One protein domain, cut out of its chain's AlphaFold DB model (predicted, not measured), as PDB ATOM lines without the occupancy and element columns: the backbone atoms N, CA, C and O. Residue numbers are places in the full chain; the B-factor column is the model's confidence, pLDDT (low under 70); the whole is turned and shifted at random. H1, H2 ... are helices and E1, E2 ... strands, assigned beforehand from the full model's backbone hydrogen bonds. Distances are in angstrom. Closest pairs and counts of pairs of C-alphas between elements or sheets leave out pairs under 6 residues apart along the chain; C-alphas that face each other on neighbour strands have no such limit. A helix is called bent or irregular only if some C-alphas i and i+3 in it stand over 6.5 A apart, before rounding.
ATOM      1  N   VAL A  13     -42.840  27.511 -33.898       68.19
ATOM      2  CA  VAL A  13     -43.345  26.494 -32.971       68.19
ATOM      3  C   VAL A  13     -43.049  25.126 -33.567       68.19
ATOM      4  O   VAL A  13     -43.392  24.864 -34.715       68.19
ATOM      5  N   CYS A  14     -42.419  24.251 -32.786       70.12
ATOM      6  CA  CYS A  14     -42.205  22.858 -33.155       70.12
ATOM      7  C   CYS A  14     -42.862  21.957 -32.109       70.12
ATOM      8  O   CYS A  14     -42.584  22.089 -30.917       70.12
ATOM      9  N   VAL A  15     -43.739  21.062 -32.557       72.62
ATOM     10  CA  VAL A  15     -44.350  20.014 -31.738       72.62
ATOM     11  C   VAL A  15     -43.859  18.676 -32.259       72.62
ATOM     12  O   VAL A  15     -44.006  18.381 -33.442       72.62
ATOM     13  N   ALA A  16     -43.281  17.873 -31.372       75.19
ATOM     14  CA  ALA A  16     -42.776  16.547 -31.690       75.19
ATOM     15  C   ALA A  16     -43.624  15.481 -30.998       75.19
ATOM     16  O   ALA A  16     -43.944  15.602 -29.817       75.19
ATOM     17  N   THR A  17     -43.970  14.426 -31.727       74.75
ATOM     18  CA  THR A  17     -44.592  13.219 -31.173       74.75
ATOM     19  C   THR A  17     -43.922  11.984 -31.761       74.75
ATOM     20  O   THR A  17     -43.282  12.051 -32.811       74.75
ATOM     21  N   ARG A  18     -44.053  10.844 -31.086       74.31
ATOM     22  CA  ARG A  18     -43.515   9.563 -31.542       74.31
ATOM     23  C   ARG A  18     -44.598   8.501 -31.458       74.31
ATOM     24  O   ARG A  18     -45.316   8.434 -30.464       74.31
ATOM     25  N   ASN A  19     -44.678   7.664 -32.483       73.81
ATOM     26  CA  ASN A  19     -45.481   6.454 -32.495       73.81
ATOM     27  C   ASN A  19     -44.607   5.297 -32.994       73.81
ATOM     28  O   ASN A  19     -44.309   5.229 -34.183       73.81
ATOM     29  N   GLN A  20     -44.180   4.418 -32.082       81.00
ATOM     30  CA  GLN A  20     -43.274   3.298 -32.380       81.00
ATOM     31  C   GLN A  20     -42.004   3.769 -33.121       81.00
ATOM     32  O   GLN A  20     -41.228   4.557 -32.566       81.00
ATOM     33  N   ASP A  21     -41.823   3.328 -34.367       83.00
ATOM     34  CA  ASP A  21     -40.677   3.625 -35.233       83.00
ATOM     35  C   ASP A  21     -40.891   4.878 -36.098       83.00
ATOM     36  O   ASP A  21     -40.131   5.151 -37.024       83.00
ATOM     37  N   VAL A  22     -41.935   5.659 -35.803       83.25
ATOM     38  CA  VAL A  22     -42.285   6.873 -36.542       83.25
ATOM     39  C   VAL A  22     -42.209   8.096 -35.633       83.25
ATOM     40  O   VAL A  22     -42.911   8.197 -34.622       83.25
ATOM     41  N   GLY A  23     -41.378   9.063 -36.017       80.88
ATOM     42  CA  GLY A  23     -41.345  10.404 -35.435       80.88
ATOM     43  C   GLY A  23     -42.205  11.367 -36.251       80.88
ATOM     44  O   GLY A  23     -42.115  11.394 -37.471       80.88
ATOM     45  N   ASN A  24     -43.026  12.184 -35.599       79.69
ATOM     46  CA  ASN A  24     -43.831  13.214 -36.253       79.69
ATOM     47  C   ASN A  24     -43.442  14.587 -35.715       79.69
ATOM     48  O   ASN A  24     -43.471  14.816 -34.505       79.69
ATOM     49  N   LEU A  25     -43.128  15.510 -36.616       81.25
ATOM     50  CA  LEU A  25     -42.801  16.894 -36.305       81.25
ATOM     51  C   LEU A  25     -43.807  17.812 -36.988       81.25
ATOM     52  O   LEU A  25     -43.938  17.787 -38.206       81.25
ATOM     53  N   LEU A  26     -44.485  18.652 -36.215       76.25
ATOM     54  CA  LEU A  26     -45.281  19.763 -36.720       76.25
ATOM     55  C   LEU A  26     -44.505  21.054 -36.485       76.25
ATOM     56  O   LEU A  26     -44.199  21.399 -35.345       76.25
ATOM     57  N   ILE A  27     -44.179  21.762 -37.557       77.25
ATOM     58  CA  ILE A  27     -43.327  22.944 -37.541       77.25
ATOM     59  C   ILE A  27     -44.127  24.098 -38.130       77.25
ATOM     60  O   ILE A  27     -44.408  24.121 -39.323       77.25
ATOM     61  N   ALA A  28     -44.490  25.060 -37.294       73.69
ATOM     62  CA  ALA A  28     -45.212  26.255 -37.694       73.69
ATOM     63  C   ALA A  28     -44.290  27.470 -37.622       73.69
ATOM     64  O   ALA A  28     -43.698  27.736 -36.580       73.69
ATOM     65  N   ASN A  29     -44.195  28.227 -38.711       72.44
ATOM     66  CA  ASN A  29     -43.576  29.543 -38.752       72.44
ATOM     67  C   ASN A  29     -44.671  30.609 -38.856       72.44
ATOM     68  O   ASN A  29     -45.061  31.000 -39.953       72.44
ATOM     69  N   SER A  30     -45.176  31.079 -37.720       67.75
ATOM     70  CA  SER A  30     -46.144  32.168 -37.638       67.75
ATOM     71  C   SER A  30     -45.532  33.353 -36.893       67.75
ATOM     72  O   SER A  30     -45.393  33.293 -35.673       67.75
ATOM     73  N   PRO A  31     -45.182  34.454 -37.582       58.16
ATOM     74  CA  PRO A  31     -44.580  35.618 -36.941       58.16
ATOM     75  C   PRO A  31     -45.472  36.361 -35.941       58.16
ATOM     76  O   PRO A  31     -44.993  37.254 -35.242       58.16
ATOM     77  N   GLY A  32     -46.747  35.972 -35.835       63.84
ATOM     78  CA  GLY A  32     -47.687  36.533 -34.876       63.84
ATOM     79  C   GLY A  32     -47.874  38.047 -35.021       63.84
ATOM     80  O   GLY A  32     -47.506  38.672 -36.014       63.84
ATOM     81  N   ASP A  33     -48.476  38.653 -34.000       73.69
ATOM     82  CA  ASP A  33     -48.603  40.106 -33.913       73.69
ATOM     83  C   ASP A  33     -47.322  40.697 -33.304       73.69
ATOM     84  O   ASP A  33     -47.101  40.644 -32.088       73.69
ATOM     85  N   LEU A  34     -46.483  41.289 -34.159       75.00
ATOM     86  CA  LEU A  34     -45.224  41.925 -33.756       75.00
ATOM     87  C   LEU A  34     -45.419  43.008 -32.680       75.00
ATOM     88  O   LEU A  34     -44.511  43.256 -31.888       75.00
ATOM     89  N   TRP A  35     -46.585  43.660 -32.617       80.88
ATOM     90  CA  TRP A  35     -46.871  44.657 -31.585       80.88
ATOM     91  C   TRP A  35     -47.179  44.015 -30.230       80.88
ATOM     92  O   TRP A  35     -46.723  44.512 -29.197       80.88
ATOM     93  N   LYS A  36     -47.884  42.875 -30.212       79.25
ATOM     94  CA  LYS A  36     -48.031  42.076 -28.982       79.25
ATOM     95  C   LYS A  36     -46.672  41.601 -28.479       79.25
ATOM     96  O   LYS A  36     -46.419  41.671 -27.279       79.25
ATOM     97  N   PHE A  37     -45.792  41.186 -29.388       77.31
ATOM     98  CA  PHE A  37     -44.426  40.809 -29.042       77.31
ATOM     99  C   PHE A  37     -43.642  41.979 -28.431       77.31
ATOM    100  O   PHE A  37     -43.085  41.839 -27.346       77.31
ATOM    101  N   ALA A  38     -43.669  43.150 -29.072       82.94
ATOM    102  CA  ALA A  38     -43.041  44.360 -28.547       82.94
ATOM    103  C   ALA A  38     -43.525  44.708 -27.132       82.94
ATOM    104  O   ALA A  38     -42.719  45.033 -26.265       82.94
ATOM    105  N   ARG A  39     -44.832  44.595 -26.868       84.31
ATOM    106  CA  ARG A  39     -45.384  44.819 -25.526       84.31
ATOM    107  C   ARG A  39     -44.886  43.804 -24.504       84.31
ATOM    108  O   ARG A  39     -44.603  44.207 -23.384       84.31
ATOM    109  N   LYS A  40     -44.777  42.526 -24.880       82.75
ATOM    110  CA  LYS A  40     -44.234  41.484 -24.001       82.75
ATOM    111  C   LYS A  40     -42.770  41.762 -23.658       82.75
ATOM    112  O   LYS A  40     -42.439  41.796 -22.485       82.75
ATOM    113  N   PHE A  41     -41.946  42.067 -24.661       86.06
ATOM    114  CA  PHE A  41     -40.546  42.445 -24.455       86.06
ATOM    115  C   PHE A  41     -40.402  43.612 -23.466       86.06
ATOM    116  O   PHE A  41     -39.581  43.553 -22.563       86.06
ATOM    117  N   LEU A  42     -41.223  44.662 -23.601       87.06
ATOM    118  CA  LEU A  42     -41.186  45.801 -22.674       87.06
ATOM    119  C   LEU A  42     -41.704  45.440 -21.276       87.06
ATOM    120  O   LEU A  42     -41.197  45.972 -20.295       87.06
ATOM    121  N   ALA A  43     -42.692  44.549 -21.181       85.62
ATOM    122  CA  ALA A  43     -43.223  44.072 -19.905       85.62
ATOM    123  C   ALA A  43     -42.241  43.170 -19.141       85.62
ATOM    124  O   ALA A  43     -42.339  43.095 -17.923       85.62
ATOM    125  N   ASP A  44     -41.303  42.526 -19.842       85.12
ATOM    126  CA  ASP A  44     -40.228  41.722 -19.245       85.12
ATOM    127  C   ASP A  44     -39.082  42.598 -18.681       85.12
ATOM    128  O   ASP A  44     -38.108  42.074 -18.146       85.12
ATOM    129  N   THR A  45     -39.178  43.930 -18.791       86.38
ATOM    130  CA  THR A  45     -38.247  44.874 -18.149       86.38
ATOM    131  C   THR A  45     -38.705  45.236 -16.735       86.38
ATOM    132  O   THR A  45     -39.900  45.237 -16.448       86.38
ATOM    133  N   ASP A  46     -37.782  45.674 -15.876       87.06
ATOM    134  CA  ASP A  46     -38.101  46.159 -14.519       87.06
ATOM    135  C   ASP A  46     -38.747  47.567 -14.495       87.06
ATOM    136  O   ASP A  46     -38.832  48.216 -13.449       87.06
ATOM    137  N   LEU A  47     -39.169  48.096 -15.649       89.69
ATOM    138  CA  LEU A  47     -39.671  49.464 -15.787       89.69
ATOM    139  C   LEU A  47     -41.189  49.569 -15.588       89.69
ATOM    140  O   LEU A  47     -41.970  48.655 -15.853       89.69
ATOM    141  N   VAL A  48     -41.642  50.752 -15.166       89.25
ATOM    142  CA  VAL A  48     -43.054  51.006 -14.858       89.25
ATOM    143  C   VAL A  48     -43.883  51.117 -16.142       89.25
ATOM    144  O   VAL A  48     -44.001  52.180 -16.750       89.25
ATOM    145  N   MET A  49     -44.549  50.024 -16.524       89.44
ATOM    146  CA  MET A  49     -45.383  49.943 -17.736       89.44
ATOM    147  C   MET A  49     -46.499  51.001 -17.825       89.44
ATOM    148  O   MET A  49     -46.955  51.325 -18.926       89.44
ATOM    149  N   ALA A  50     -46.932  51.584 -16.700       90.25
ATOM    150  CA  ALA A  50     -47.912  52.671 -16.687       90.25
ATOM    151  C   ALA A  50     -47.440  53.910 -17.474       90.25
ATOM    152  O   ALA A  50     -48.272  54.616 -18.048       90.25
ATOM    153  N   GLU A  51     -46.125  54.140 -17.585       89.81
ATOM    154  CA  GLU A  51     -45.569  55.223 -18.402       89.81
ATOM    155  C   GLU A  51     -45.894  55.068 -19.893       89.81
ATOM    156  O   GLU A  51     -45.982  56.067 -20.605       89.81
ATOM    157  N   LEU A  52     -46.133  53.850 -20.381       88.44
ATOM    158  CA  LEU A  52     -46.469  53.593 -21.785       88.44
ATOM    159  C   LEU A  52     -47.963  53.798 -22.090       88.44
ATOM    160  O   LEU A  52     -48.351  53.836 -23.262       88.44
ATOM    161  N   LYS A  53     -48.818  53.962 -21.069       89.56
ATOM    162  CA  LYS A  53     -50.275  54.075 -21.236       89.56
ATOM    163  C   LYS A  53     -50.634  55.241 -22.167       89.56
ATOM    164  O   LYS A  53     -50.256  56.387 -21.931       89.56
ATOM    165  N   GLY A  54     -51.370  54.935 -23.238       89.12
ATOM    166  CA  GLY A  54     -51.821  55.917 -24.232       89.12
ATOM    167  C   GLY A  54     -50.733  56.419 -25.192       89.12
ATOM    168  O   GLY A  54     -50.981  57.359 -25.945       89.12
ATOM    169  N   LYS A  55     -49.531  55.823 -25.189       91.25
ATOM    170  CA  LYS A  55     -48.405  56.237 -26.046       91.25
ATOM    171  C   LYS A  55     -48.142  55.303 -27.234       91.25
ATOM    172  O   LYS A  55     -47.157  55.509 -27.939       91.25
ATOM    173  N   ASP A  56     -49.021  54.337 -27.495       88.94
ATOM    174  CA  ASP A  56     -48.886  53.320 -28.549       88.94
ATOM    175  C   ASP A  56     -48.445  53.879 -29.906       88.94
ATOM    176  O   ASP A  56     -47.426  53.454 -30.442       88.94
ATOM    177  N   GLU A  57     -49.147  54.878 -30.445       91.31
ATOM    178  CA  GLU A  57     -48.816  55.435 -31.765       91.31
ATOM    179  C   GLU A  57     -47.460  56.155 -31.786       91.31
ATOM    180  O   GLU A  57     -46.714  56.100 -32.771       91.31
ATOM    181  N   ARG A  58     -47.076  56.786 -30.668       92.00
ATOM    182  CA  ARG A  58     -45.757  57.423 -30.529       92.00
ATOM    183  C   ARG A  58     -44.653  56.371 -30.464       92.00
ATOM    184  O   ARG A  58     -43.625  56.549 -31.113       92.00
ATOM    185  N   LEU A  59     -44.876  55.284 -29.725       91.38
ATOM    186  CA  LEU A  59     -43.948  54.158 -29.618       91.38
ATOM    187  C   LEU A  59     -43.769  53.452 -30.962       91.38
ATOM    188  O   LEU A  59     -42.634  53.255 -31.391       91.38
ATOM    189  N   LYS A  60     -44.865  53.157 -31.674       90.69
ATOM    190  CA  LYS A  60     -44.819  52.600 -33.036       90.69
ATOM    191  C   LYS A  60     -43.997  53.484 -33.975       90.69
ATOM    192  O   LYS A  60     -43.135  52.970 -34.683       90.69
ATOM    193  N   SER A  61     -44.209  54.803 -33.926       91.50
ATOM    194  CA  SER A  61     -43.448  55.784 -34.718       91.50
ATOM    195  C   SER A  61     -41.958  55.829 -34.347       91.50
ATOM    196  O   SER A  61     -41.091  56.026 -35.193       91.50
ATOM    197  N   TYR A  62     -41.625  55.660 -33.067       92.31
ATOM    198  CA  TYR A  62     -40.228  55.613 -32.633       92.31
ATOM    199  C   TYR A  62     -39.530  54.334 -33.114       92.31
ATOM    200  O   TYR A  62     -38.441  54.399 -33.687       92.31
ATOM    201  N   ILE A  63     -40.189  53.184 -32.957       89.31
ATOM    202  CA  ILE A  63     -39.689  51.881 -33.414       89.31
ATOM    203  C   ILE A  63     -39.533  51.860 -34.941       89.31
ATOM    204  O   ILE A  63     -38.564  51.306 -35.453       89.31
ATOM    205  N   SER A  64     -40.438  52.498 -35.692       85.88
ATOM    206  CA  SER A  64     -40.301  52.644 -37.149       85.88
ATOM    207  C   SER A  64     -39.242  53.669 -37.573       85.88
ATOM    208  O   SER A  64     -38.898  53.732 -38.749       85.88
ATOM    209  N   GLY A  65     -38.693  54.446 -36.634       88.38
ATOM    210  CA  GLY A  65     -37.657  55.444 -36.888       88.38
ATOM    211  C   GLY A  65     -38.171  56.813 -37.337       88.38
ATOM    212  O   GLY A  65     -37.354  57.693 -37.589       88.38
ATOM    213  N   THR A  66     -39.486  57.036 -37.394       89.69
ATOM    214  CA  THR A  66     -40.078  58.328 -37.790       89.69
ATOM    215  C   THR A  66     -40.182  59.329 -36.635       89.69
ATOM    216  O   THR A  66     -40.537  60.490 -36.842       89.69
ATOM    217  N   ARG A  67     -39.860  58.916 -35.402       91.69
ATOM    218  CA  ARG A  67     -39.892  59.763 -34.202       91.69
ATOM    219  C   ARG A  67     -38.621  59.603 -33.366       91.69
ATOM    220  O   ARG A  67     -38.109  58.501 -33.203       91.69
ATOM    221  N   LYS A  68     -38.137  60.709 -32.787       92.44
ATOM    222  CA  LYS A  68     -37.025  60.726 -31.816       92.44
ATOM    223  C   LYS A  68     -37.508  60.390 -30.400       92.44
ATOM    224  O   LYS A  68     -38.652  60.692 -30.059       92.44
ATOM    225  N   PHE A  69     -36.625  59.827 -29.571       92.62
ATOM    226  CA  PHE A  69     -36.936  59.401 -28.197       92.62
ATOM    227  C   PHE A  69     -37.547  60.531 -27.354       92.62
ATOM    228  O   PHE A  69     -38.571  60.339 -26.709       92.62
ATOM    229  N   ASP A  70     -36.990  61.740 -27.429       91.81
ATOM    230  CA  ASP A  70     -37.409  62.862 -26.575       91.81
ATOM    231  C   ASP A  70     -38.854  63.325 -26.860       91.81
ATOM    232  O   ASP A  70     -39.471  64.030 -26.066       91.81
ATOM    233  N   LYS A  71     -39.443  62.889 -27.983       92.25
ATOM    234  CA  LYS A  71     -40.850  63.129 -28.348       92.25
ATOM    235  C   LYS A  71     -41.805  62.032 -27.852       92.25
ATOM    236  O   LYS A  71     -42.979  62.035 -28.244       92.25
ATOM    237  N   LEU A  72     -41.321  61.085 -27.044       90.38
ATOM    238  CA  LEU A  72     -42.127  60.039 -26.409       90.38
ATOM    239  C   LEU A  72     -42.708  60.489 -25.065       90.38
ATOM    240  O   LEU A  72     -43.832  60.105 -24.745       90.38
ATOM    241  N   GLY A  73     -41.997  61.347 -24.323       89.94
ATOM    242  CA  GLY A  73     -42.383  61.739 -22.962       89.94
ATOM    243  C   GLY A  73     -42.271  60.575 -21.974       89.94
ATOM    244  O   GLY A  73     -43.216  60.321 -21.230       89.94
ATOM    245  N   LEU A  74     -41.162  59.833 -22.050       92.12
ATOM    246  CA  LEU A  74     -40.805  58.715 -21.172       92.12
ATOM    247  C   LEU A  74     -39.541  59.062 -20.380       92.12
ATOM    248  O   LEU A  74     -38.724  59.857 -20.858       92.12
ATOM    249  N   GLY A  75     -39.368  58.445 -19.209       90.75
ATOM    250  CA  GLY A  75     -38.128  58.539 -18.439       90.75
ATOM    251  C   GLY A  75     -36.898  58.062 -19.224       90.75
ATOM    252  O   GLY A  75     -36.990  57.208 -20.103       90.75
ATOM    253  N   GLY A  76     -35.716  58.611 -18.916       92.06
ATOM    254  CA  GLY A  76     -34.467  58.283 -19.626       92.06
ATOM    255  C   GLY A  76     -34.042  56.810 -19.530       92.06
ATOM    256  O   GLY A  76     -33.365  56.312 -20.428       92.06
ATOM    257  N   ASN A  77     -34.500  56.102 -18.497       92.88
ATOM    258  CA  ASN A  77     -34.359  54.654 -18.300       92.88
ATOM    259  C   ASN A  77     -34.981  53.815 -19.434       92.88
ATOM    260  O   ASN A  77     -34.505  52.717 -19.702       92.88
ATOM    261  N   TRP A  78     -35.963  54.345 -20.171       94.38
ATOM    262  CA  TRP A  78     -36.551  53.672 -21.335       94.38
ATOM    263  C   TRP A  78     -35.657  53.676 -22.581       94.38
ATOM    264  O   TRP A  78     -35.970  52.979 -23.548       94.38
ATOM    265  N   ARG A  79     -34.562  54.452 -22.611       92.75
ATOM    266  CA  ARG A  79     -33.722  54.584 -23.817       92.75
ATOM    267  C   ARG A  79     -33.114  53.258 -24.259       92.75
ATOM    268  O   ARG A  79     -33.225  52.930 -25.437       92.75
ATOM    269  N   ALA A  80     -32.490  52.519 -23.342       91.88
ATOM    270  CA  ALA A  80     -31.826  51.260 -23.676       91.88
ATOM    271  C   ALA A  80     -32.831  50.170 -24.103       91.88
ATOM    272  O   ALA A  80     -32.713  49.705 -25.238       91.88
ATOM    273  N   PRO A  81     -33.902  49.866 -23.334       91.75
ATOM    274  CA  PRO A  81     -34.890  48.874 -23.760       91.75
ATOM    275  C   PRO A  81     -35.574  49.214 -25.086       91.75
ATOM    276  O   PRO A  81     -35.822  48.336 -25.908       91.75
ATOM    277  N   LEU A  82     -35.871  50.493 -25.345       92.88
ATOM    278  CA  LEU A  82     -36.492  50.884 -26.612       92.88
ATOM    279  C   LEU A  82     -35.522  50.829 -27.800       92.88
ATOM    280  O   LEU A  82     -35.971  50.576 -28.921       92.88
ATOM    281  N   ALA A  83     -34.220  51.041 -27.585       90.50
ATOM    282  CA  ALA A  83     -33.205  50.829 -28.614       90.50
ATOM    283  C   ALA A  83     -33.075  49.336 -28.959       90.50
ATOM    284  O   ALA A  83     -33.162  48.975 -30.133       90.50
ATOM    285  N   GLU A  84     -32.991  48.468 -27.947       89.56
ATOM    286  CA  GLU A  84     -32.974  47.012 -28.130       89.56
ATOM    287  C   GLU A  84     -34.234  46.511 -28.838       89.56
ATOM    288  O   GLU A  84     -34.154  45.753 -29.810       89.56
ATOM    289  N   LEU A  85     -35.408  46.997 -28.417       89.06
ATOM    290  CA  LEU A  85     -36.669  46.666 -29.066       89.06
ATOM    291  C   LEU A  85     -36.671  47.104 -30.532       89.06
ATOM    292  O   LEU A  85     -37.151  46.368 -31.392       89.06
ATOM    293  N   LYS A  86     -36.150  48.292 -30.850       89.31
ATOM    294  CA  LYS A  86     -36.084  48.786 -32.229       89.31
ATOM    295  C   LYS A  86     -35.244  47.864 -33.117       89.31
ATOM    296  O   LYS A  86     -35.689  47.508 -34.212       89.31
ATOM    297  N   ASP A  87     -34.078  47.439 -32.640       87.12
ATOM    298  CA  ASP A  87     -33.199  46.526 -33.376       87.12
ATOM    299  C   ASP A  87     -33.812  45.129 -33.515       87.12
ATOM    300  O   ASP A  87     -33.777  44.522 -34.591       87.12
ATOM    301  N   LEU A  88     -34.455  44.636 -32.457       83.31
ATOM    302  CA  LEU A  88     -35.202  43.385 -32.476       83.31
ATOM    303  C   LEU A  88     -36.355  43.426 -33.487       83.31
ATOM    304  O   LEU A  88     -36.471  42.537 -34.327       83.31
ATOM    305  N   MET A  89     -37.151  44.494 -33.491       83.19
ATOM    306  CA  MET A  89     -38.261  44.676 -34.431       83.19
ATOM    307  C   MET A  89     -37.783  44.777 -35.881       83.19
ATOM    308  O   MET A  89     -38.455  44.282 -36.786       83.19
ATOM    309  N   LYS A  90     -36.617  45.384 -36.129       83.94
ATOM    310  CA  LYS A  90     -36.005  45.423 -37.464       83.94
ATOM    311  C   LYS A  90     -35.619  44.020 -37.946       83.94
ATOM    312  O   LYS A  90     -35.904  43.685 -39.097       83.94
ATOM    313  N   ARG A  91     -35.017  43.198 -37.076       80.06
ATOM    314  CA  ARG A  91     -34.685  41.795 -37.379       80.06
ATOM    315  C   ARG A  91     -35.943  40.967 -37.643       80.06
ATOM    316  O   ARG A  91     -36.057  40.387 -38.718       80.06
ATOM    317  N   LEU A  92     -36.928  41.026 -36.745       76.44
ATOM    318  CA  LEU A  92     -38.188  40.290 -36.884       76.44
ATOM    319  C   LEU A  92     -38.959  40.672 -38.151       76.44
ATOM    320  O   LEU A  92     -39.487  39.795 -38.826       76.44
ATOM    321  N   LYS A  93     -38.988  41.956 -38.533       77.12
ATOM    322  CA  LYS A  93     -39.593  42.387 -39.804       77.12
ATOM    323  C   LYS A  93     -38.877  41.803 -41.019       77.12
ATOM    324  O   LYS A  93     -39.541  41.400 -41.967       77.12
ATOM    325  N   LYS A  94     -37.541  41.761 -41.001       77.31
ATOM    326  CA  LYS A  94     -36.749  41.157 -42.083       77.31
ATOM    327  C   LYS A  94     -37.019  39.654 -42.188       77.31
ATOM    328  O   LYS A  94     -37.141  39.130 -43.289       77.31
ATOM    329  N   GLU A  95     -37.146  38.974 -41.055       71.69
ATOM    330  CA  GLU A  95     -37.464  37.545 -41.003       71.69
ATOM    331  C   GLU A  95     -38.899  37.241 -41.434       71.69
ATOM    332  O   GLU A  95     -39.116  36.284 -42.173       71.69
ATOM    333  N   ALA A  96     -39.865  38.072 -41.037       68.69
ATOM    334  CA  ALA A  96     -41.276  37.911 -41.378       68.69
ATOM    335  C   ALA A  96     -41.555  37.993 -42.888       68.69
ATOM    336  O   ALA A  96     -42.606  37.546 -43.333       68.69
ATOM    337  N   VAL A  97     -40.632  38.539 -43.686       71.38
ATOM    338  CA  VAL A  97     -40.750  38.592 -45.155       71.38
ATOM    339  C   VAL A  97     -39.787  37.646 -45.881       71.38
ATOM    340  O   VAL A  97     -39.808  37.578 -47.110       71.38
ATOM    341  N   ASN A  98     -38.942  36.906 -45.156       71.62
ATOM    342  CA  ASN A  98     -37.934  36.035 -45.756       71.62
ATOM    343  C   ASN A  98     -38.528  34.685 -46.187       71.62
ATOM    344  O   ASN A  98     -38.696  33.785 -45.367       71.62
ATOM    345  N   ARG A  99     -38.781  34.529 -47.490       69.88
ATOM    346  CA  ARG A  99     -39.332  33.305 -48.108       69.88
ATOM    347  C   ARG A  99     -38.324  32.164 -48.281       69.88
ATOM    348  O   ARG A  99     -38.715  31.030 -48.525       69.88
ATOM    349  N   GLU A 100     -37.035  32.445 -48.131       72.31
ATOM    350  CA  GLU A 100     -35.950  31.481 -48.353       72.31
ATOM    351  C   GLU A 100     -35.321  31.005 -47.034       72.31
ATOM    352  O   GLU A 100     -34.179  30.546 -46.988       72.31
ATOM    353  N   ARG A 101     -36.060  31.132 -45.928       73.69
ATOM    354  CA  ARG A 101     -35.558  30.796 -44.598       73.69
ATOM    355  C   ARG A 101     -35.445  29.284 -44.413       73.69
ATOM    356  O   ARG A 101     -36.450  28.574 -44.398       73.69
ATOM    357  N   TRP A 102     -34.225  28.832 -44.148       78.81
ATOM    358  CA  TRP A 102     -33.943  27.502 -43.621       78.81
ATOM    359  C   TRP A 102     -33.847  27.545 -42.099       78.81
ATOM    360  O   TRP A 102     -33.183  28.410 -41.528       78.81
ATOM    361  N   VAL A 103     -34.518  26.605 -41.448       76.19
ATOM    362  CA  VAL A 103     -34.419  26.350 -40.015       76.19
ATOM    363  C   VAL A 103     -33.732  25.012 -39.811       76.19
ATOM    364  O   VAL A 103     -34.051  24.033 -40.484       76.19
ATOM    365  N   VAL A 104     -32.797  24.989 -38.867       83.38
ATOM    366  CA  VAL A 104     -32.106  23.780 -38.425       83.38
ATOM    367  C   VAL A 104     -32.769  23.293 -37.143       83.38
ATOM    368  O   VAL A 104     -32.833  24.035 -36.164       83.38
ATOM    369  N   ILE A 105     -33.265  22.061 -37.146       81.31
ATOM    370  CA  ILE A 105     -33.817  21.392 -35.970       81.31
ATOM    371  C   ILE A 105     -32.860  20.268 -35.598       81.31
ATOM    372  O   ILE A 105     -32.651  19.342 -36.378       81.31
ATOM    373  N   GLN A 106     -32.274  20.370 -34.410       81.81
ATOM    374  CA  GLN A 106     -31.456  19.308 -33.837       81.81
ATOM    375  C   GLN A 106     -32.374  18.187 -33.340       81.81
ATOM    376  O   GLN A 106     -33.282  18.448 -32.548       81.81
ATOM    377  N   LEU A 107     -32.137  16.962 -33.801       81.38
ATOM    378  CA  LEU A 107     -32.865  15.774 -33.372       81.38
ATOM    379  C   LEU A 107     -32.076  15.043 -32.283       81.38
ATOM    380  O   LEU A 107     -30.846  15.100 -32.234       81.38
ATOM    381  N   ASP A 108     -32.804  14.361 -31.401       78.50
ATOM    382  CA  ASP A 108     -32.237  13.470 -30.387       78.50
ATOM    383  C   ASP A 108     -32.102  12.059 -30.981       78.50
ATOM    384  O   ASP A 108     -32.901  11.161 -30.710       78.50
ATOM    385  N   GLY A 109     -31.157  11.918 -31.915       75.94
ATOM    386  CA  GLY A 109     -30.921  10.706 -32.703       75.94
ATOM    387  C   GLY A 109     -30.908  10.958 -34.213       75.94
ATOM    388  O   GLY A 109     -31.290  12.023 -34.697       75.94
ATOM    389  N   THR A 110     -30.457   9.958 -34.967       83.00
ATOM    390  CA  THR A 110     -30.357  10.025 -36.430       83.00
ATOM    391  C   THR A 110     -31.492   9.212 -37.050       83.00
ATOM    392  O   THR A 110     -31.405   7.984 -37.042       83.00
ATOM    393  N   PRO A 111     -32.562   9.848 -37.563       84.25
ATOM    394  CA  PRO A 111     -33.610   9.123 -38.272       84.25
ATOM    395  C   PRO A 111     -33.038   8.467 -39.534       84.25
ATOM    396  O   PRO A 111     -32.153   9.024 -40.189       84.25
ATOM    397  N   LYS A 112     -33.573   7.301 -39.905       86.62
ATOM    398  CA  LYS A 112     -33.181   6.572 -41.120       86.62
ATOM    399  C   LYS A 112     -33.544   7.341 -42.383       86.62
ATOM    400  O   LYS A 112     -32.756   7.395 -43.326       86.62
ATOM    401  N   SER A 113     -34.751   7.902 -42.423       88.25
ATOM    402  CA  SER A 113     -35.283   8.557 -43.617       88.25
ATOM    403  C   SER A 113     -36.399   9.558 -43.290       88.25
ATOM    404  O   SER A 113     -36.982   9.557 -42.202       88.25
ATOM    405  N   ILE A 114     -36.707  10.437 -44.251       88.38
ATOM    406  CA  ILE A 114     -37.946  11.224 -44.238       88.38
ATOM    407  C   ILE A 114     -39.009  10.385 -44.940       88.38
ATOM    408  O   ILE A 114     -38.932  10.184 -46.151       88.38
ATOM    409  N   ARG A 115     -40.019   9.939 -44.194       85.81
ATOM    410  CA  ARG A 115     -41.120   9.138 -44.733       85.81
ATOM    411  C   ARG A 115     -42.131   9.991 -45.492       85.81
ATOM    412  O   ARG A 115     -42.651   9.562 -46.519       85.81
ATOM    413  N   ARG A 116     -42.437  11.190 -44.985       84.88
ATOM    414  CA  ARG A 116     -43.429  12.090 -45.595       84.88
ATOM    415  C   ARG A 116     -43.197  13.543 -45.198       84.88
ATOM    416  O   ARG A 116     -42.786  13.828 -44.077       84.88
ATOM    417  N   VAL A 117     -43.527  14.464 -46.101       82.38
ATOM    418  CA  VAL A 117     -43.599  15.902 -45.822       82.38
ATOM    419  C   VAL A 117     -44.938  16.424 -46.316       82.38
ATOM    420  O   VAL A 117     -45.270  16.279 -47.489       82.38
ATOM    421  N   ARG A 118     -45.691  17.053 -45.419       78.62
ATOM    422  CA  ARG A 118     -46.961  17.708 -45.718       78.62
ATOM    423  C   ARG A 118     -46.838  19.194 -45.473       78.62
ATOM    424  O   ARG A 118     -46.465  19.617 -44.378       78.62
ATOM    425  N   LEU A 119     -47.182  19.985 -46.478       73.06
ATOM    426  CA  LEU A 119     -47.381  21.413 -46.302       73.06
ATOM    427  C   LEU A 119     -48.850  21.608 -45.956       73.06
ATOM    428  O   LEU A 119     -49.722  21.474 -46.806       73.06
ATOM    429  N   ILE A 120     -49.109  21.830 -44.672       68.12
ATOM    430  CA  ILE A 120     -50.470  22.014 -44.162       68.12
ATOM    431  C   ILE A 120     -50.984  23.391 -44.567       68.12
ATOM    432  O   ILE A 120     -52.183  23.582 -44.720       68.12
ATOM    433  N   ASP A 121     -50.073  24.347 -44.746       64.56
ATOM    434  CA  ASP A 121     -50.460  25.718 -44.989       64.56
ATOM    435  C   ASP A 121     -49.312  26.496 -45.643       64.56
ATOM    436  O   ASP A 121     -48.327  26.808 -44.977       64.56
ATOM    437  N   GLU A 122     -49.362  26.745 -46.955       54.72
ATOM    438  CA  GLU A 122     -48.353  27.575 -47.643       54.72
ATOM    439  C   GLU A 122     -48.689  29.073 -47.591       54.72
ATOM    440  O   GLU A 122     -47.817  29.926 -47.775       54.72
ATOM    441  N   THR A 123     -49.964  29.396 -47.373       51.25
ATOM    442  CA  THR A 123     -50.519  30.734 -47.601       51.25
ATOM    443  C   THR A 123     -51.433  31.220 -46.479       51.25
ATOM    444  O   THR A 123     -52.054  32.261 -46.639       51.25
ATOM    445  N   HIS A 124     -51.518  30.538 -45.340       51.88
ATOM    446  CA  HIS A 124     -52.533  30.780 -44.305       51.88
ATOM    447  C   HIS A 124     -53.970  30.595 -44.752       51.88
ATOM    448  O   HIS A 124     -54.831  31.348 -44.302       51.88
ATOM    449  N   GLY A 125     -54.222  29.640 -45.658       49.34
ATOM    450  CA  GLY A 125     -55.508  29.551 -46.343       49.34
ATOM    451  C   GLY A 125     -55.974  30.963 -46.689       49.34
ATOM    452  O   GLY A 125     -57.044  31.373 -46.252       49.34
ATOM    453  N   ASN A 126     -55.098  31.789 -47.290       47.72
ATOM    454  CA  ASN A 126     -55.442  33.182 -47.524       47.72
ATOM    455  C   ASN A 126     -56.702  33.152 -48.384       47.72
ATOM    456  O   ASN A 126     -56.615  32.725 -49.542       47.72
ATOM    457  N   PRO A 127     -57.868  33.578 -47.870       50.03
ATOM    458  CA  PRO A 127     -59.112  33.308 -48.569       50.03
ATOM    459  C   PRO A 127     -59.198  34.089 -49.887       50.03
ATOM    460  O   PRO A 127     -60.123  33.927 -50.665       50.03
ATOM    461  N   GLN A 219     -56.712  21.369 -47.445       57.72
ATOM    462  CA  GLN A 219     -56.084  20.054 -47.466       57.72
ATOM    463  C   GLN A 219     -54.562  20.177 -47.521       57.72
ATOM    464  O   GLN A 219     -53.983  20.815 -48.398       57.72
ATOM    465  N   ALA A 220     -53.907  19.515 -46.568       60.22
ATOM    466  CA  ALA A 220     -52.462  19.412 -46.537       60.22
ATOM    467  C   ALA A 220     -51.973  18.651 -47.774       60.22
ATOM    468  O   ALA A 220     -52.288  17.472 -47.944       60.22
ATOM    469  N   ALA A 221     -51.182  19.308 -48.615       62.62
ATOM    470  CA  ALA A 221     -50.596  18.667 -49.779       62.62
ATOM    471  C   ALA A 221     -49.344  17.885 -49.365       62.62
ATOM    472  O   ALA A 221     -48.452  18.425 -48.696       62.62
ATOM    473  N   ASP A 222     -49.260  16.622 -49.789       66.75
ATOM    474  CA  ASP A 222     -47.985  15.913 -49.812       66.75
ATOM    475  C   ASP A 222     -47.076  16.642 -50.803       66.75
ATOM    476  O   ASP A 222     -47.391  16.800 -51.983       66.75
ATOM    477  N   VAL A 223     -45.947  17.131 -50.304       67.06
ATOM    478  CA  VAL A 223     -44.956  17.835 -51.114       67.06
ATOM    479  C   VAL A 223     -43.704  16.986 -51.195       67.06
ATOM    480  O   VAL A 223     -43.322  16.318 -50.232       67.06
ATOM    481  N   SER A 224     -43.030  17.018 -52.346       61.44
ATOM    482  CA  SER A 224     -41.732  16.362 -52.463       61.44
ATOM    483  C   SER A 224     -40.796  16.921 -51.391       61.44
ATOM    484  O   SER A 224     -40.605  18.139 -51.307       61.44
ATOM    485  N   ALA A 225     -40.178  16.045 -50.595       59.88
ATOM    486  CA  ALA A 225     -39.194  16.453 -49.592       59.88
ATOM    487  C   ALA A 225     -38.049  17.270 -50.225       59.88
ATOM    488  O   ALA A 225     -37.595  18.264 -49.650       59.88
ATOM    489  N   SER A 226     -37.661  16.906 -51.456       56.84
ATOM    490  CA  SER A 226     -36.640  17.554 -52.284       56.84
ATOM    491  C   SER A 226     -36.984  19.023 -52.558       56.84
ATOM    492  O   SER A 226     -37.666  19.356 -53.521       56.84
ATOM    493  N   GLY A 227     -36.524  19.910 -51.680       68.00
ATOM    494  CA  GLY A 227     -36.671  21.362 -51.812       68.00
ATOM    495  C   GLY A 227     -37.211  22.058 -50.565       68.00
ATOM    496  O   GLY A 227     -36.998  23.261 -50.418       68.00
ATOM    497  N   ARG A 228     -37.852  21.326 -49.642       75.00
ATOM    498  CA  ARG A 228     -38.376  21.901 -48.388       75.00
ATOM    499  C   ARG A 228     -37.840  21.259 -47.128       75.00
ATOM    500  O   ARG A 228     -37.750  21.945 -46.119       75.00
ATOM    501  N   VAL A 229     -37.496  19.979 -47.158       82.81
ATOM    502  CA  VAL A 229     -37.010  19.273 -45.973       82.81
ATOM    503  C   VAL A 229     -35.884  18.343 -46.378       82.81
ATOM    504  O   VAL A 229     -36.017  17.585 -47.335       82.81
ATOM    505  N   ARG A 230     -34.773  18.382 -45.650       87.25
ATOM    506  CA  ARG A 230     -33.681  17.425 -45.829       87.25
ATOM    507  C   ARG A 230     -33.086  17.027 -44.489       87.25
ATOM    508  O   ARG A 230     -33.064  17.832 -43.559       87.25
ATOM    509  N   LEU A 231     -32.598  15.796 -44.424       87.19
ATOM    510  CA  LEU A 231     -31.793  15.313 -43.311       87.19
ATOM    511  C   LEU A 231     -30.320  15.624 -43.565       87.19
ATOM    512  O   LEU A 231     -29.849  15.546 -44.698       87.19
ATOM    513  N   ASP A 232     -29.622  15.984 -42.497       87.50
ATOM    514  CA  ASP A 232     -28.181  16.204 -42.447       87.50
ATOM    515  C   ASP A 232     -27.661  15.599 -41.137       87.50
ATOM    516  O   ASP A 232     -27.600  16.263 -40.101       87.50
ATOM    517  N   GLY A 233     -27.417  14.285 -41.156       85.81
ATOM    518  CA  GLY A 233     -27.117  13.508 -39.954       85.81
ATOM    519  C   GLY A 233     -28.264  13.549 -38.941       85.81
ATOM    520  O   GLY A 233     -29.397  13.180 -39.239       85.81
ATOM    521  N   ASP A 234     -27.964  14.017 -37.734       83.81
ATOM    522  CA  ASP A 234     -28.902  14.228 -36.628       83.81
ATOM    523  C   ASP A 234     -29.665  15.567 -36.718       83.81
ATOM    524  O   ASP A 234     -30.332  15.982 -35.767       83.81
ATOM    525  N   LYS A 235     -29.592  16.263 -37.857       86.44
ATOM    526  CA  LYS A 235     -30.287  17.533 -38.084       86.44
ATOM    527  C   LYS A 235     -31.344  17.400 -39.161       86.44
ATOM    528  O   LYS A 235     -31.128  16.820 -40.224       86.44
ATOM    529  N   LEU A 236     -32.478  18.044 -38.913       85.62
ATOM    530  CA  LEU A 236     -33.501  18.290 -39.913       85.62
ATOM    531  C   LEU A 236     -33.417  19.746 -40.372       85.62
ATOM    532  O   LEU A 236     -33.562  20.678 -39.582       85.62
ATOM    533  N   LEU A 237     -33.208  19.941 -41.666       86.94
ATOM    534  CA  LEU A 237     -33.213  21.249 -42.306       86.94
ATOM    535  C   LEU A 237     -34.566  21.452 -42.974       86.94
ATOM    536  O   LEU A 237     -34.916  20.712 -43.891       86.94
ATOM    537  N   VAL A 238     -35.315  22.456 -42.524       82.19
ATOM    538  CA  VAL A 238     -36.680  22.737 -42.985       82.19
ATOM    539  C   VAL A 238     -36.752  24.150 -43.539       82.19
ATOM    540  O   VAL A 238     -36.463  25.123 -42.842       82.19
ATOM    541  N   LYS A 239     -37.158  24.273 -44.798       80.25
ATOM    542  CA  LYS A 239     -37.502  25.541 -45.425       80.25
ATOM    543  C   LYS A 239     -38.891  25.948 -44.947       80.25
ATOM    544  O   LYS A 239     -39.889  25.335 -45.322       80.25
ATOM    545  N   VAL A 240     -38.944  26.979 -44.112       72.75
ATOM    546  CA  VAL A 240     -40.187  27.505 -43.539       72.75
ATOM    547  C   VAL A 240     -40.390  28.940 -43.998       72.75
ATOM    548  O   VAL A 240     -39.905  29.892 -43.382       72.75
ATOM    549  N   SER A 241     -41.137  29.115 -45.085       72.44
ATOM    550  CA  SER A 241     -41.605  30.446 -45.475       72.44
ATOM    551  C   SER A 241     -42.428  31.067 -44.331       72.44
ATOM    552  O   SER A 241     -42.944  30.342 -43.472       72.44
ATOM    553  N   PRO A 242     -42.547  32.400 -44.250       67.25
ATOM    554  CA  PRO A 242     -43.413  33.031 -43.267       67.25
ATOM    555  C   PRO A 242     -44.836  32.514 -43.438       67.25
ATOM    556  O   PRO A 242     -45.260  32.293 -44.569       67.25
ATOM    557  N   HIS A 243     -45.554  32.357 -42.329       65.81
ATOM    558  CA  HIS A 243     -46.940  31.895 -42.331       65.81
ATOM    559  C   HIS A 243     -47.116  30.475 -42.873       65.81
ATOM    560  O   HIS A 243     -48.119  30.181 -43.513       65.81
ATOM    561  N   THR A 244     -46.145  29.590 -42.619       69.00
ATOM    562  CA  THR A 244     -46.240  28.196 -43.065       69.00
ATOM    563  C   THR A 244     -46.312  27.195 -41.938       69.00
ATOM    564  O   THR A 244     -45.721  27.394 -40.877       69.00
ATOM    565  N   VAL A 245     -47.021  26.096 -42.189       74.81
ATOM    566  CA  VAL A 245     -47.038  24.928 -41.310       74.81
ATOM    567  C   VAL A 245     -46.611  23.702 -42.105       74.81
ATOM    568  O   VAL A 245     -47.246  23.328 -43.090       74.81
ATOM    569  N   VAL A 246     -45.527  23.074 -41.667       78.00
ATOM    570  CA  VAL A 246     -44.950  21.873 -42.267       78.00
ATOM    571  C   VAL A 246     -45.075  20.729 -41.272       78.00
ATOM    572  O   VAL A 246     -44.599  20.836 -40.143       78.00
ATOM    573  N   ALA A 247     -45.687  19.626 -41.683       82.75
ATOM    574  CA  ALA A 247     -45.624  18.366 -40.960       82.75
ATOM    575  C   ALA A 247     -44.606  17.438 -41.623       82.75
ATOM    576  O   ALA A 247     -44.658  17.204 -42.830       82.75
ATOM    577  N   VAL A 248     -43.683  16.903 -40.833       84.06
ATOM    578  CA  VAL A 248     -42.642  15.973 -41.272       84.06
ATOM    579  C   VAL A 248     -42.811  14.670 -40.513       84.06
ATOM    580  O   VAL A 248     -42.856  14.658 -39.285       84.06
ATOM    581  N   GLU A 249     -42.897  13.576 -41.253       85.94
ATOM    582  CA  GLU A 249     -42.897  12.221 -40.722       85.94
ATOM    583  C   GLU A 249     -41.525  11.596 -40.993       85.94
ATOM    584  O   GLU A 249     -41.051  11.578 -42.132       85.94
ATOM    585  N   LEU A 250     -40.878  11.122 -39.934       87.31
ATOM    586  CA  LEU A 250     -39.536  10.555 -39.921       87.31
ATOM    587  C   LEU A 250     -39.609   9.071 -39.580       87.31
ATOM    588  O   LEU A 250     -40.356   8.670 -38.688       87.31
ATOM    589  N   GLU A 251     -38.794   8.278 -40.259       89.19
ATOM    590  CA  GLU A 251     -38.534   6.887 -39.905       89.19
ATOM    591  C   GLU A 251     -37.344   6.830 -38.939       89.19
ATOM    592  O   GLU A 251     -36.285   7.388 -39.242       89.19
ATOM    593  N   LEU A 252     -37.530   6.209 -37.772       83.62
ATOM    594  CA  LEU A 252     -36.535   6.129 -36.693       83.62
ATOM    595  C   LEU A 252     -35.643   4.886 -36.801       83.62
ATOM    596  O   LEU A 252     -36.103   3.812 -37.260       83.62
TER     597      LEU A 252
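What this domain is: This is residues 13 to 127 and 219 to 252 of the 252 residues of an uncharacterized protein of Planctomycetes bacterium (UniProt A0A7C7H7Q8). The model has two lobes joined end to end: a small sandwich of two strand sheets, E1 E2 E7 E4 partly face to face with E3 E6 E5, and a helical lobe in which the long helix H4 packs beside H1, while H3, about perpendicular to H4, meets residues 82 to 89 of H4. The tight links E2 to H1 and H4 to E3 run between the lobes, and H2 lies at the far end of the helical lobe. The printed part has 149 residues with four named helices and seven named strands, in the order E1 E2 H1 H2 H3 H4 E3 E4 E5 E6 E7; both sheets are antiparallel and the class is mixed, helices and strands. The whole is loose, with a radius of gyration of the C-alphas of 20.2 A, and elongated, spanning 59 by 34 by 22 A.

Where its parts are: E1, residues 13 to 19, begins at C-alpha 13 (-43.345, 26.494, -32.971), and E2, residues 22 to 29, is 22.8 A long. H1 is residues 34 to 43, 14.2 A long, H2 residues 49 to 52 and H3 residues 56 to 63. H4, residues 76 to 96, is 30.6 A long and ends at C-alpha 96 (-41.276, 37.911, -41.378); it is irregular, but only just: C-alphas 77 and 80 are 6.8 A apart. E3 is residues 102 to 106, E4 residues 113 to 121, 23.0 A long, E5 residues 229 to 232 and E6 residues 235 to 239. E7, residues 244 to 251, is 22.9 A long and ends at C-alpha 251 (-38.534, 6.887, -39.905).

How they stand to each other: The twisted sheet runs E1 E2 E7 E4. The hairpin E1 and E2 has N 15 and O 26 at 2.8 A, E2 and E7 have N 25 and O 248 at 2.8 A, and E7 and E4 have N 247 and O 118 at 2.8 A, each within hydrogen-bond range. The other sheet runs E3 E6 E5, with N 103 and O 238 at 2.8 A and, in the hairpin E5 and E6, N 230 and O 237 at 2.9 A. The two sheets form a sandwich, two sheets face to face, their strands at 39 degrees. The closest C-alphas of E4 and E5 are those of Val 117 and Val 229, 7.4 A apart. H1 touches H4 at a shallow tilt of 30 degrees, opposite ways, closest at the C-alphas of Ala 38 and Leu 85, 6.8 A. H3 touches H4, with residues 82 to 89 of H4 alone, about perpendicular at 76 degrees; the C-alphas of Ile 63 and Lys 86 are closest, 4.9 A. H2 is close to H1 but not clearly touching, with the C-alphas of Ala 43 and Met 49 6.6 A apart. Every O i to N i+4 pair is within hydrogen-bond range in H1 and H3, 15 of 17 in H4, and H2 is too short for one.

The domain as a whole: The C-alphas farthest apart are those of Gln 20 and Asp 70, 60.1 A. Residues 128 to 218 are not printed, and C-alphas 127 and 219 are 13.6 A apart across the cut. The link H3 to H4 is long. The mean pLDDT of the printed part is 79.9, with values under 70 among others at residues 120 to 127 and 219 to 227.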